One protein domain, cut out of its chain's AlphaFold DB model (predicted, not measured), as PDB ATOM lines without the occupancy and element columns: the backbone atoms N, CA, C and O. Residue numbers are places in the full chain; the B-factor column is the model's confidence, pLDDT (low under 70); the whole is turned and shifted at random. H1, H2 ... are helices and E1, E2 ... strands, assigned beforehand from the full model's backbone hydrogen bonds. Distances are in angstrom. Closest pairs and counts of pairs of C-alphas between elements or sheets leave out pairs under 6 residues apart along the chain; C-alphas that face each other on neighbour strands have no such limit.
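This is residues 396 to 466 and 499 to 508 of the 546 residues of an uncharacterized protein of Xenopus laevis (UniProt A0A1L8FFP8). A strongly twisted sheet of five strands, E1, E2, E7, E6 and E5, forms a wall with one helix, H1, over one face and no named helix over the other. The long strand E2 runs on beyond this sheet into a small two-stranded hairpin, E3 and E4, and the long axis reaches from the turn between E1 and E2 to the turn of that hairpin. The printed part has 81 residues, with one named helix and seven named strands in the order H1, E1, E2, E3, E4, E5, E6, E7; both sheets are antiparallel and the class is mixed, helices and strands. It is compact, with a radius of gyration of the C-alphas of 12.8 A, and only just elongated, with spans of 42 by 28 by 26 A.

In the sheet of five, E2, residues 425 to 434, and E7, residues 499 to 505, are antiparallel neighbours at 145 degrees, with N 429 and O 503 2.8 A apart, within hydrogen-bond range. On the other side of E2 is the edge strand E1, residues 416 to 419, which forms a hairpin with it; N 416 and O 430 are 2.9 A apart. E7 also neighbours E6, residues 454 to 459, at 151 degrees, with N 457 and O 504 2.7 A apart. E6 forms a hairpin with the other edge strand, E5, residues 448 to 451; N 456 and O 449 are 2.8 A apart. H1, residues 398 to 408, is on this sheet, in two layers, a helix on one face of a sheet. The closest C-alphas of H1 and E5 are those of Asp 400 and Ile 451, 6.9 A apart. In H1, 6 of 7 O i to N i+4 pairs are within hydrogen-bond range. E2 runs on at 50 degrees into E3, residues 436 to 438, which forms a hairpin with E4, residues 441 to 443; N 443 and O 436 are 2.8 A apart. E4 and E5 are apart.

H1 begins at C-alpha 398, (-9.493, -23.812, -27.643), and is 16.5 A long from first to last C-alpha. E2, the longest strand, measures 24.9 A and ends at C-alpha 434, (-15.883, -33.536, -44.221). E6 measures 16.8 A, and E7 18.6 A, ending at C-alpha 505, (-11.874, -16.702, -33.684).

The two C-alphas farthest apart are those of Glu 422 and Asn 439, at 43.7 A. Residues 467 to 498 are not printed, and C-alphas 466 and 499 are 19.3 A apart across this cut. Of the links that are printed whole, none is long. The mean pLDDT of the printed part is 86.3; residues 396 to 398, 465 to 466, 499 to 500 and 505 to 508 are under 70.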
ATOM      1  N   VAL A 396      -8.926 -19.579 -21.893       59.62
ATOM      2  CA  VAL A 396      -8.542 -19.989 -23.254       59.62
ATOM      3  C   VAL A 396      -9.640 -20.886 -23.854       59.62
ATOM      4  O   VAL A 396     -10.013 -21.890 -23.258       59.62
ATOM      5  N   VAL A 397     -10.156 -20.520 -25.035       60.06
ATOM      6  CA  VAL A 397     -11.381 -21.079 -25.672       60.06
ATOM      7  C   VAL A 397     -11.082 -22.216 -26.669       60.06
ATOM      8  O   VAL A 397     -11.890 -22.557 -27.525       60.06
ATOM      9  N   THR A 398      -9.914 -22.852 -26.602       65.69
ATOM     10  CA  THR A 398      -9.493 -23.812 -27.643       65.69
ATOM     11  C   THR A 398     -10.392 -25.041 -27.762       65.69
ATOM     12  O   THR A 398     -10.654 -25.500 -28.874       65.69
ATOM     13  N   ASN A 399     -10.924 -25.543 -26.646       80.25
ATOM     14  CA  ASN A 399     -11.811 -26.707 -26.669       80.25
ATOM     15  C   ASN A 399     -13.169 -26.405 -27.317       80.25
ATOM     16  O   ASN A 399     -13.748 -27.283 -27.956       80.25
ATOM     17  N   ASP A 400     -13.656 -25.169 -27.221       87.94
ATOM     18  CA  ASP A 400     -15.000 -24.838 -27.689       87.94
ATOM     19  C   ASP A 400     -15.078 -24.797 -29.220       87.94
ATOM     20  O   ASP A 400     -16.112 -25.145 -29.787       87.94
ATOM     21  N   VAL A 401     -13.975 -24.454 -29.901       91.31
ATOM     22  CA  VAL A 401     -13.898 -24.474 -31.375       91.31
ATOM     23  C   VAL A 401     -14.025 -25.894 -31.905       91.31
ATOM     24  O   VAL A 401     -14.813 -26.142 -32.816       91.31
ATOM     25  N   LEU A 402     -13.297 -26.846 -31.311       92.50
ATOM     26  CA  LEU A 402     -13.397 -28.251 -31.704       92.50
ATOM     27  C   LEU A 402     -14.806 -28.789 -31.470       92.50
ATOM     28  O   LEU A 402     -15.377 -29.421 -32.355       92.50
ATOM     29  N   VAL A 403     -15.374 -28.506 -30.296       93.25
ATOM     30  CA  VAL A 403     -16.727 -28.938 -29.933       93.25
ATOM     31  C   VAL A 403     -17.766 -28.321 -30.870       93.25
ATOM     32  O   VAL A 403     -18.706 -29.002 -31.277       93.25
ATOM     33  N   TRP A 404     -17.609 -27.048 -31.244       94.19
ATOM     34  CA  TRP A 404     -18.482 -26.396 -32.214       94.19
ATOM     35  C   TRP A 404     -18.381 -27.056 -33.595       94.19
ATOM     36  O   TRP A 404     -19.411 -27.419 -34.161       94.19
ATOM     37  N   LEU A 405     -17.169 -27.301 -34.103       94.62
ATOM     38  CA  LEU A 405     -16.955 -27.956 -35.401       94.62
ATOM     39  C   LEU A 405     -17.528 -29.369 -35.452       94.62
ATOM     40  O   LEU A 405     -18.213 -29.715 -36.413       94.62
ATOM     41  N   GLN A 406     -17.277 -30.169 -34.413       94.94
ATOM     42  CA  GLN A 406     -17.747 -31.552 -34.317       94.94
ATOM     43  C   GLN A 406     -19.277 -31.651 -34.338       94.94
ATOM     44  O   GLN A 406     -19.819 -32.657 -34.791       94.94
ATOM     45  N   LYS A 407     -19.989 -30.604 -33.894       94.50
ATOM     46  CA  LYS A 407     -21.454 -30.529 -34.004       94.50
ATOM     47  C   LYS A 407     -21.933 -30.277 -35.435       94.50
ATOM     48  O   LYS A 407     -23.037 -30.690 -35.772       94.50
ATOM     49  N   GLN A 408     -21.141 -29.588 -36.256       93.81
ATOM     50  CA  GLN A 408     -21.526 -29.218 -37.622       93.81
ATOM     51  C   GLN A 408     -21.069 -30.245 -38.664       93.81
ATOM     52  O   GLN A 408     -21.742 -30.448 -39.674       93.81
ATOM     53  N   CYS A 409     -19.918 -30.884 -38.449       95.06
ATOM     54  CA  CYS A 409     -19.289 -31.755 -39.435       95.06
ATOM     55  C   CYS A 409     -18.355 -32.799 -38.794       95.06
ATOM     56  O   CYS A 409     -17.791 -32.552 -37.725       95.06
ATOM     57  N   PRO A 410     -18.142 -33.961 -39.443       96.00
ATOM     58  CA  PRO A 410     -17.087 -34.889 -39.056       96.00
ATOM     59  C   PRO A 410     -15.703 -34.250 -39.231       96.00
ATOM     60  O   PRO A 410     -15.264 -33.969 -40.350       96.00
ATOM     61  N   VAL A 411     -15.015 -34.029 -38.115       96.25
ATOM     62  CA  VAL A 411     -13.642 -33.514 -38.085       96.25
ATOM     63  C   VAL A 411     -12.670 -34.662 -38.369       96.25
ATOM     64  O   VAL A 411     -12.712 -35.686 -37.692       96.25
ATOM     65  N   LEU A 412     -11.812 -34.496 -39.377       96.25
ATOM     66  CA  LEU A 412     -10.886 -35.524 -39.865       96.25
ATOM     67  C   LEU A 412      -9.471 -35.370 -39.295       96.25
ATOM     68  O   LEU A 412      -8.748 -36.355 -39.179       96.25
ATOM     69  N   SER A 413      -9.067 -34.150 -38.932       96.19
ATOM     70  CA  SER A 413      -7.757 -33.873 -38.336       96.19
ATOM     71  C   SER A 413      -7.893 -33.149 -36.995       96.19
ATOM     72  O   SER A 413      -8.863 -32.423 -36.787       96.19
ATOM     73  N   PRO A 414      -6.910 -33.256 -36.085       94.88
ATOM     74  CA  PRO A 414      -6.857 -32.367 -34.926       94.88
ATOM     75  C   PRO A 414      -6.762 -30.897 -35.371       94.88
ATOM     76  O   PRO A 414      -6.246 -30.613 -36.460       94.88
ATOM     77  N   LEU A 415      -7.229 -29.960 -34.532       94.00
ATOM     78  CA  LEU A 415      -6.964 -28.537 -34.766       94.00
ATOM     79  C   LEU A 415      -5.468 -28.284 -34.653       94.00
ATOM     80  O   LEU A 415      -4.835 -28.643 -33.659       94.00
ATOM     81  N   GLN A 416      -4.923 -27.621 -35.660       94.44
ATOM     82  CA  GLN A 416      -3.537 -27.188 -35.667       94.44
ATOM     83  C   GLN A 416      -3.501 -25.657 -35.665       94.44
ATOM     84  O   GLN A 416      -4.207 -25.040 -36.461       94.44
ATOM     85  N   PRO A 417      -2.721 -25.018 -34.785       92.38
ATOM     86  CA  PRO A 417      -2.556 -23.571 -34.820       92.38
ATOM     87  C   PRO A 417      -1.859 -23.147 -36.120       92.38
ATOM     88  O   PRO A 417      -0.996 -23.858 -36.641       92.38
ATOM     89  N   VAL A 418      -2.263 -22.001 -36.663       92.06
ATOM     90  CA  VAL A 418      -1.662 -21.399 -37.858       92.06
ATOM     91  C   VAL A 418      -0.603 -20.407 -37.411       92.06
ATOM     92  O   VAL A 418      -0.916 -19.436 -36.724       92.06
ATOM     93  N   TYR A 419       0.639 -20.655 -37.809       92.44
ATOM     94  CA  TYR A 419       1.755 -19.752 -37.559       92.44
ATOM     95  C   TYR A 419       2.049 -18.924 -38.812       92.44
ATOM     96  O   TYR A 419       1.842 -19.412 -39.928       92.44
ATOM     97  N   ASN A 420       2.486 -17.680 -38.634       90.31
ATOM     98  CA  ASN A 420       3.076 -16.893 -39.716       90.31
ATOM     99  C   ASN A 420       4.499 -17.383 -40.041       90.31
ATOM    100  O   ASN A 420       4.986 -18.362 -39.473       90.31
ATOM    101  N   GLU A 421       5.143 -16.716 -40.994       90.06
ATOM    102  CA  GLU A 421       6.498 -17.045 -41.455       90.06
ATOM    103  C   GLU A 421       7.541 -16.838 -40.353       90.06
ATOM    104  O   GLU A 421       8.539 -17.549 -40.306       90.06
ATOM    105  N   GLU A 422       7.251 -15.930 -39.425       85.25
ATOM    106  CA  GLU A 422       8.047 -15.622 -38.239       85.25
ATOM    107  C   GLU A 422       7.805 -16.610 -37.075       85.25
ATOM    108  O   GLU A 422       8.474 -16.571 -36.047       85.25
ATOM    109  N   GLY A 423       6.864 -17.552 -37.214       88.69
ATOM    110  CA  GLY A 423       6.597 -18.577 -36.198       88.69
ATOM    111  C   GLY A 423       5.692 -18.134 -35.041       88.69
ATOM    112  O   GLY A 423       5.513 -18.887 -34.081       88.69
ATOM    113  N   PHE A 424       5.059 -16.964 -35.127       87.06
ATOM    114  CA  PHE A 424       3.996 -16.515 -34.228       87.06
ATOM    115  C   PHE A 424       2.639 -17.090 -34.612       87.06
ATOM    116  O   PHE A 424       2.243 -17.132 -35.777       87.06
ATOM    117  N   TRP A 425       1.877 -17.507 -33.602       91.62
ATOM    118  CA  TRP A 425       0.505 -17.943 -33.809       91.62
ATOM    119  C   TRP A 425      -0.387 -16.732 -34.113       91.62
ATOM    120  O   TRP A 425      -0.504 -15.820 -33.292       91.62
ATOM    121  N   VAL A 426      -1.052 -16.737 -35.271       89.06
ATOM    122  CA  VAL A 426      -1.880 -15.613 -35.761       89.06
ATOM    123  C   VAL A 426      -3.350 -15.719 -35.334       89.06
ATOM    124  O   VAL A 426      -4.247 -15.366 -36.089       89.06
ATOM    125  N   ALA A 427      -3.621 -16.306 -34.162       89.06
ATOM    126  CA  ALA A 427      -4.970 -16.629 -33.664       89.06
ATOM    127  C   ALA A 427      -5.853 -17.489 -34.598       89.06
ATOM    128  O   ALA A 427      -7.037 -17.702 -34.329       89.06
ATOM    129  N   GLY A 428      -5.274 -18.040 -35.666       91.75
ATOM    130  CA  GLY A 428      -5.945 -18.931 -36.600       91.75
ATOM    131  C   GLY A 428      -5.737 -20.402 -36.251       91.75
ATOM    132  O   GLY A 428      -4.684 -20.802 -35.752       91.75
ATOM    133  N   TRP A 429      -6.721 -21.230 -36.576       93.94
ATOM    134  CA  TRP A 429      -6.625 -22.685 -36.540       93.94
ATOM    135  C   TRP A 429      -6.876 -23.260 -37.929       93.94
ATOM    136  O   TRP A 429      -7.738 -22.785 -38.661       93.94
ATOM    137  N   ARG A 430      -6.148 -24.313 -38.287       95.06
ATOM    138  CA  ARG A 430      -6.398 -25.125 -39.478       95.06
ATOM    139  C   ARG A 430      -6.918 -26.491 -39.057       95.06
ATOM    140  O   ARG A 430      -6.414 -27.094 -38.106       95.06
ATOM    141  N   VAL A 431      -7.922 -26.972 -39.773       95.50
ATOM    142  CA  VAL A 431      -8.541 -28.274 -39.525       95.50
ATOM    143  C   VAL A 431      -9.073 -28.844 -40.836       95.50
ATOM    144  O   VAL A 431      -9.583 -28.113 -41.687       95.50
ATOM    145  N   GLN A 432      -8.924 -30.153 -41.016       95.31
ATOM    146  CA  GLN A 432      -9.565 -30.898 -42.090       95.31
ATOM    147  C   GLN A 432     -10.881 -31.464 -41.573       95.31
ATOM    148  O   GLN A 432     -10.928 -32.074 -40.501       95.31
ATOM    149  N   PHE A 433     -11.946 -31.291 -42.343       94.81
ATOM    150  CA  PHE A 433     -13.246 -31.865 -42.032       94.81
ATOM    151  C   PHE A 433     -13.972 -32.294 -43.304       94.81
ATOM    152  O   PHE A 433     -13.629 -31.900 -44.421       94.81
ATOM    153  N   ARG A 434     -15.006 -33.114 -43.131       94.81
ATOM    154  CA  ARG A 434     -15.883 -33.536 -44.221       94.81
ATOM    155  C   ARG A 434     -17.166 -32.713 -44.197       94.81
ATOM    156  O   ARG A 434     -17.889 -32.734 -43.207       94.81
ATOM    157  N   LEU A 435     -17.460 -31.997 -45.281       95.19
ATOM    158  CA  LEU A 435     -18.735 -31.289 -45.418       95.19
ATOM    159  C   LEU A 435     -19.889 -32.298 -45.447       95.19
ATOM    160  O   LEU A 435     -19.804 -33.331 -46.116       95.19
ATOM    161  N   GLN A 436     -20.975 -31.999 -44.735       93.75
ATOM    162  CA  GLN A 436     -22.197 -32.786 -44.858       93.75
ATOM    163  C   GLN A 436     -22.834 -32.503 -46.218       93.75
ATOM    164  O   GLN A 436     -23.007 -31.345 -46.592       93.75
ATOM    165  N   VAL A 437     -23.200 -33.549 -46.952       95.31
ATOM    166  CA  VAL A 437     -23.932 -33.422 -48.216       95.31
ATOM    167  C   VAL A 437     -25.415 -33.606 -47.916       95.31
ATOM    168  O   VAL A 437     -25.816 -34.652 -47.411       95.31
ATOM    169  N   GLN A 438     -26.229 -32.588 -48.192       94.19
ATOM    170  CA  GLN A 438     -27.689 -32.649 -48.068       94.19
ATOM    171  C   GLN A 438     -28.292 -32.414 -49.450       94.19
ATOM    172  O   GLN A 438     -27.983 -31.414 -50.091       94.19
ATOM    173  N   ASN A 439     -29.126 -33.342 -49.930       95.69
ATOM    174  CA  ASN A 439     -29.731 -33.284 -51.269       95.69
ATOM    175  C   ASN A 439     -28.694 -33.085 -52.393       95.69
ATOM    176  O   ASN A 439     -28.887 -32.260 -53.279       95.69
ATOM    177  N   ASN A 440     -27.569 -33.808 -52.325       94.94
ATOM    178  CA  ASN A 440     -26.434 -33.700 -53.256       94.94
ATOM    179  C   ASN A 440     -25.720 -32.335 -53.280       94.94
ATOM    180  O   ASN A 440     -24.855 -32.114 -54.123       94.94
ATOM    181  N   VAL A 441     -26.018 -31.437 -52.335       93.94
ATOM    182  CA  VAL A 441     -25.334 -30.148 -52.188       93.94
ATOM    183  C   VAL A 441     -24.475 -30.166 -50.916       93.94
ATOM    184  O   VAL A 441     -24.996 -30.427 -49.826       93.94
ATOM    185  N   PRO A 442     -23.156 -29.903 -51.009       93.38
ATOM    186  CA  PRO A 442     -22.312 -29.718 -49.835       93.38
ATOM    187  C   PRO A 442     -22.795 -28.532 -48.991       93.38
ATOM    188  O   PRO A 442     -22.876 -27.396 -49.457       93.38
ATOM    189  N   LYS A 443     -23.108 -28.789 -47.722       95.00
ATOM    190  CA  LYS A 443     -23.529 -27.769 -46.766       95.00
ATOM    191  C   LYS A 443     -22.305 -27.128 -46.129       95.00
ATOM    192  O   LYS A 443     -21.703 -27.696 -45.219       95.00
ATOM    193  N   HIS A 444     -21.951 -25.941 -46.608       92.62
ATOM    194  CA  HIS A 444     -20.869 -25.138 -46.044       92.62
ATOM    195  C   HIS A 444     -21.145 -24.754 -44.584       92.62
ATOM    196  O   HIS A 444     -22.279 -24.455 -44.203       92.62
ATOM    197  N   LEU A 445     -20.085 -24.726 -43.772       94.38
ATOM    198  CA  LEU A 445     -20.101 -24.061 -42.473       94.38
ATOM    199  C   LEU A 445     -20.441 -22.572 -42.652       94.38
ATOM    200  O   LEU A 445     -19.980 -21.963 -43.626       94.38
ATOM    201  N   PRO A 446     -21.210 -21.977 -41.724       92.88
ATOM    202  CA  PRO A 446     -21.512 -20.553 -41.759       92.88
ATOM    203  C   PRO A 446     -20.221 -19.729 -41.647       92.88
ATOM    204  O   PRO A 446     -19.369 -20.011 -40.803       92.88
ATOM    205  N   SER A 447     -20.072 -18.733 -42.531       86.00
ATOM    206  CA  SER A 447     -18.852 -17.921 -42.628       86.00
ATOM    207  C   SER A 447     -18.644 -17.073 -41.373       86.00
ATOM    208  O   SER A 447     -17.601 -17.241 -40.763       86.00
ATOM    209  N   PRO A 448     -19.625 -16.302 -40.864       93.50
ATOM    210  CA  PRO A 448     -19.614 -15.912 -39.464       93.50
ATOM    211  C   PRO A 448     -20.282 -16.994 -38.606       93.50
ATOM    212  O   PRO A 448     -21.405 -17.418 -38.882       93.50
ATOM    213  N   PHE A 449     -19.626 -17.399 -37.526       92.62
ATOM    214  CA  PHE A 449     -20.225 -18.229 -36.484       92.62
ATOM    215  C   PHE A 449     -19.977 -17.629 -35.104       92.62
ATOM    216  O   PHE A 449     -19.153 -16.734 -34.945       92.62
ATOM    217  N   PHE A 450     -20.704 -18.117 -34.102       91.56
ATOM    218  CA  PHE A 450     -20.563 -17.661 -32.724       91.56
ATOM    219  C   PHE A 450     -20.310 -18.851 -31.800       91.56
ATOM    220  O   PHE A 450     -20.992 -19.876 -31.884       91.56
ATOM    221  N   ILE A 451     -19.326 -18.703 -30.915       90.50
ATOM    222  CA  ILE A 451     -19.051 -19.615 -29.804       90.50
ATOM    223  C   ILE A 451     -19.270 -18.828 -28.515       90.50
ATOM    224  O   ILE A 451     -18.431 -18.026 -28.098       90.50
ATOM    225  N   GLY A 452     -20.436 -19.027 -27.899       90.31
ATOM    226  CA  GLY A 452     -20.903 -18.147 -26.830       90.31
ATOM    227  C   GLY A 452     -21.057 -16.725 -27.367       90.31
ATOM    228  O   GLY A 452     -21.754 -16.517 -28.356       90.31
ATOM    229  N   ASN A 453     -20.357 -15.774 -26.750       86.25
ATOM    230  CA  ASN A 453     -20.365 -14.377 -27.186       86.25
ATOM    231  C   ASN A 453     -19.275 -14.065 -28.218       86.25
ATOM    232  O   ASN A 453     -19.266 -12.970 -28.745       86.25
ATOM    233  N   LYS A 454     -18.361 -14.999 -28.508       87.25
ATOM    234  CA  LYS A 454     -17.222 -14.735 -29.395       87.25
ATOM    235  C   LYS A 454     -17.590 -15.016 -30.840       87.25
ATOM    236  O   LYS A 454     -18.076 -16.108 -31.150       87.25
ATOM    237  N   ARG A 455     -17.318 -14.058 -31.720       90.06
ATOM    238  CA  ARG A 455     -17.475 -14.221 -33.164       90.06
ATOM    239  C   ARG A 455     -16.282 -14.980 -33.747       90.06
ATOM    240  O   ARG A 455     -15.140 -14.768 -33.364       90.06
ATOM    241  N   GLY A 456     -16.539 -15.874 -34.688       91.69
ATOM    242  CA  GLY A 456     -15.523 -16.551 -35.482       91.69
ATOM    243  C   GLY A 456     -15.835 -16.471 -36.969       91.69
ATOM    244  O   GLY A 456     -16.980 -16.239 -37.361       91.69
ATOM    245  N   SER A 457     -14.804 -16.661 -37.785       91.31
ATOM    246  CA  SER A 457     -14.868 -16.694 -39.239       91.31
ATOM    247  C   SER A 457     -14.309 -18.008 -39.793       91.31
ATOM    248  O   SER A 457     -13.272 -18.487 -39.329       91.31
ATOM    249  N   CYS A 458     -14.985 -18.593 -40.786       92.44
ATOM    250  CA  CYS A 458     -14.515 -19.764 -41.537       92.44
ATOM    251  C   CYS A 458     -14.041 -19.361 -42.940       92.44
ATOM    252  O   CYS A 458     -14.802 -18.775 -43.709       92.44
ATOM    253  N   PHE A 459     -12.838 -19.782 -43.328       91.56
ATOM    254  CA  PHE A 459     -12.287 -19.551 -44.665       91.56
ATOM    255  C   PHE A 459     -11.928 -20.858 -45.368       91.56
ATOM    256  O   PHE A 459     -11.168 -21.677 -44.848       91.56
ATOM    257  N   TYR A 460     -12.424 -21.020 -46.592       90.62
ATOM    258  CA  TYR A 460     -12.076 -22.139 -47.466       90.62
ATOM    259  C   TYR A 460     -10.891 -21.761 -48.370       90.62
ATOM    260  O   TYR A 460     -10.840 -20.629 -48.863       90.62
ATOM    261  N   PRO A 461      -9.954 -22.684 -48.642       85.56
ATOM    262  CA  PRO A 461      -8.948 -22.523 -49.679       85.56
ATOM    263  C   PRO A 461      -9.599 -22.126 -51.004       85.56
ATOM    264  O   PRO A 461     -10.590 -22.720 -51.423       85.56
ATOM    265  N   GLY A 462      -9.050 -21.102 -51.652       85.00
ATOM    266  CA  GLY A 462      -9.584 -20.565 -52.905       85.00
ATOM    267  C   GLY A 462     -10.703 -19.533 -52.740       85.00
ATOM    268  O   GLY A 462     -11.012 -18.841 -53.708       85.00
ATOM    269  N   HIS A 463     -11.266 -19.350 -51.540       79.88
ATOM    270  CA  HIS A 463     -12.143 -18.211 -51.278       79.88
ATOM    271  C   HIS A 463     -11.284 -16.964 -51.004       79.88
ATOM    272  O   HIS A 463     -10.428 -17.005 -50.111       79.88
ATOM    273  N   PRO A 464     -11.454 -15.855 -51.746       73.06
ATOM    274  CA  PRO A 464     -10.727 -14.631 -51.447       73.06
ATOM    275  C   PRO A 464     -11.112 -14.166 -50.041       73.06
ATOM    276  O   PRO A 464     -12.294 -14.060 -49.717       73.06
ATOM    277  N   ARG A 465     -10.114 -13.882 -49.196       68.12
ATOM    278  CA  ARG A 465     -10.349 -13.214 -47.914       68.12
ATOM    279  C   ARG A 465     -10.870 -11.814 -48.224       68.12
ATOM    280  O   ARG A 465     -10.083 -10.914 -48.507       68.12
ATOM    281  N   GLN A 466     -12.190 -11.638 -48.229       58.06
ATOM    282  CA  GLN A 466     -12.781 -10.309 -48.184       58.06
ATOM    283  C   GLN A 466     -12.407  -9.723 -46.827       58.06
ATOM    284  O   GLN A 466     -13.028 -10.017 -45.810       58.06
ATOM    285  N   GLY A 499     -12.638 -31.052 -47.155       60.50
ATOM    286  CA  GLY A 499     -12.388 -29.616 -47.107       60.50
ATOM    287  C   GLY A 499     -11.314 -29.309 -46.068       60.50
ATOM    288  O   GLY A 499     -11.414 -29.741 -44.919       60.50
ATOM    289  N   LEU A 500     -10.290 -28.548 -46.450       65.94
ATOM    290  CA  LEU A 500      -9.449 -27.840 -45.485       65.94
ATOM    291  C   LEU A 500     -10.122 -26.500 -45.188       65.94
ATOM    292  O   LEU A 500     -10.616 -25.867 -46.115       65.94
ATOM    293  N   VAL A 501     -10.144 -26.052 -43.936       72.19
ATOM    294  CA  VAL A 501     -10.655 -24.722 -43.572       72.19
ATOM    295  C   VAL A 501      -9.756 -24.074 -42.538       72.19
ATOM    296  O   VAL A 501      -9.184 -24.739 -41.669       72.19
ATOM    297  N   PHE A 502      -9.655 -22.756 -42.651       74.38
ATOM    298  CA  PHE A 502      -9.027 -21.886 -41.675       74.38
ATOM    299  C   PHE A 502     -10.115 -21.242 -40.824       74.38
ATOM    300  O   PHE A 502     -11.068 -20.671 -41.350       74.38
ATOM    301  N   LEU A 503      -9.977 -21.357 -39.513       78.25
ATOM    302  CA  LEU A 503     -10.878 -20.782 -38.532       78.25
ATOM    303  C   LEU A 503     -10.145 -19.670 -37.817       78.25
ATOM    304  O   LEU A 503      -9.084 -19.897 -37.240       78.25
ATOM    305  N   GLU A 504     -10.726 -18.489 -37.833       72.69
ATOM    306  CA  GLU A 504     -10.237 -17.347 -37.081       72.69
ATOM    307  C   GLU A 504     -11.293 -17.021 -36.036       72.69
ATOM    308  O   GLU A 504     -12.452 -16.815 -36.380       72.69
ATOM    309  N   VAL A 505     -10.940 -17.067 -34.754       66.75
ATOM    310  CA  VAL A 505     -11.874 -16.702 -33.684       66.75
ATOM    311  C   VAL A 505     -11.480 -15.328 -33.194       66.75
ATOM    312  O   VAL A 505     -10.412 -15.154 -32.604       66.75
ATOM    313  N   GLU A 506     -12.352 -14.361 -33.439       52.41
ATOM    314  CA  GLU A 506     -12.187 -13.012 -32.940       52.41
ATOM    315  C   GLU A 506     -12.441 -13.037 -31.429       52.41
ATOM    316  O   GLU A 506     -13.468 -13.498 -30.921       52.41
ATOM    317  N   GLY A 507     -11.428 -12.628 -30.670       47.56
ATOM    318  CA  GLY A 507     -11.580 -12.451 -29.238       47.56
ATOM    319  C   GLY A 507     -12.237 -11.107 -28.982       47.56
ATOM    320  O   GLY A 507     -11.542 -10.100 -29.041       47.56
ATOM    321  N   ASP A 508     -13.528 -11.096 -28.661       40.81
ATOM    322  CA  ASP A 508     -14.196  -9.867 -28.232       40.81
ATOM    323  C   ASP A 508     -13.518  -9.289 -26.982       40.81
ATOM    324  O   ASP A 508     -13.395  -9.955 -25.949       40.81
TER     325      ASP A 508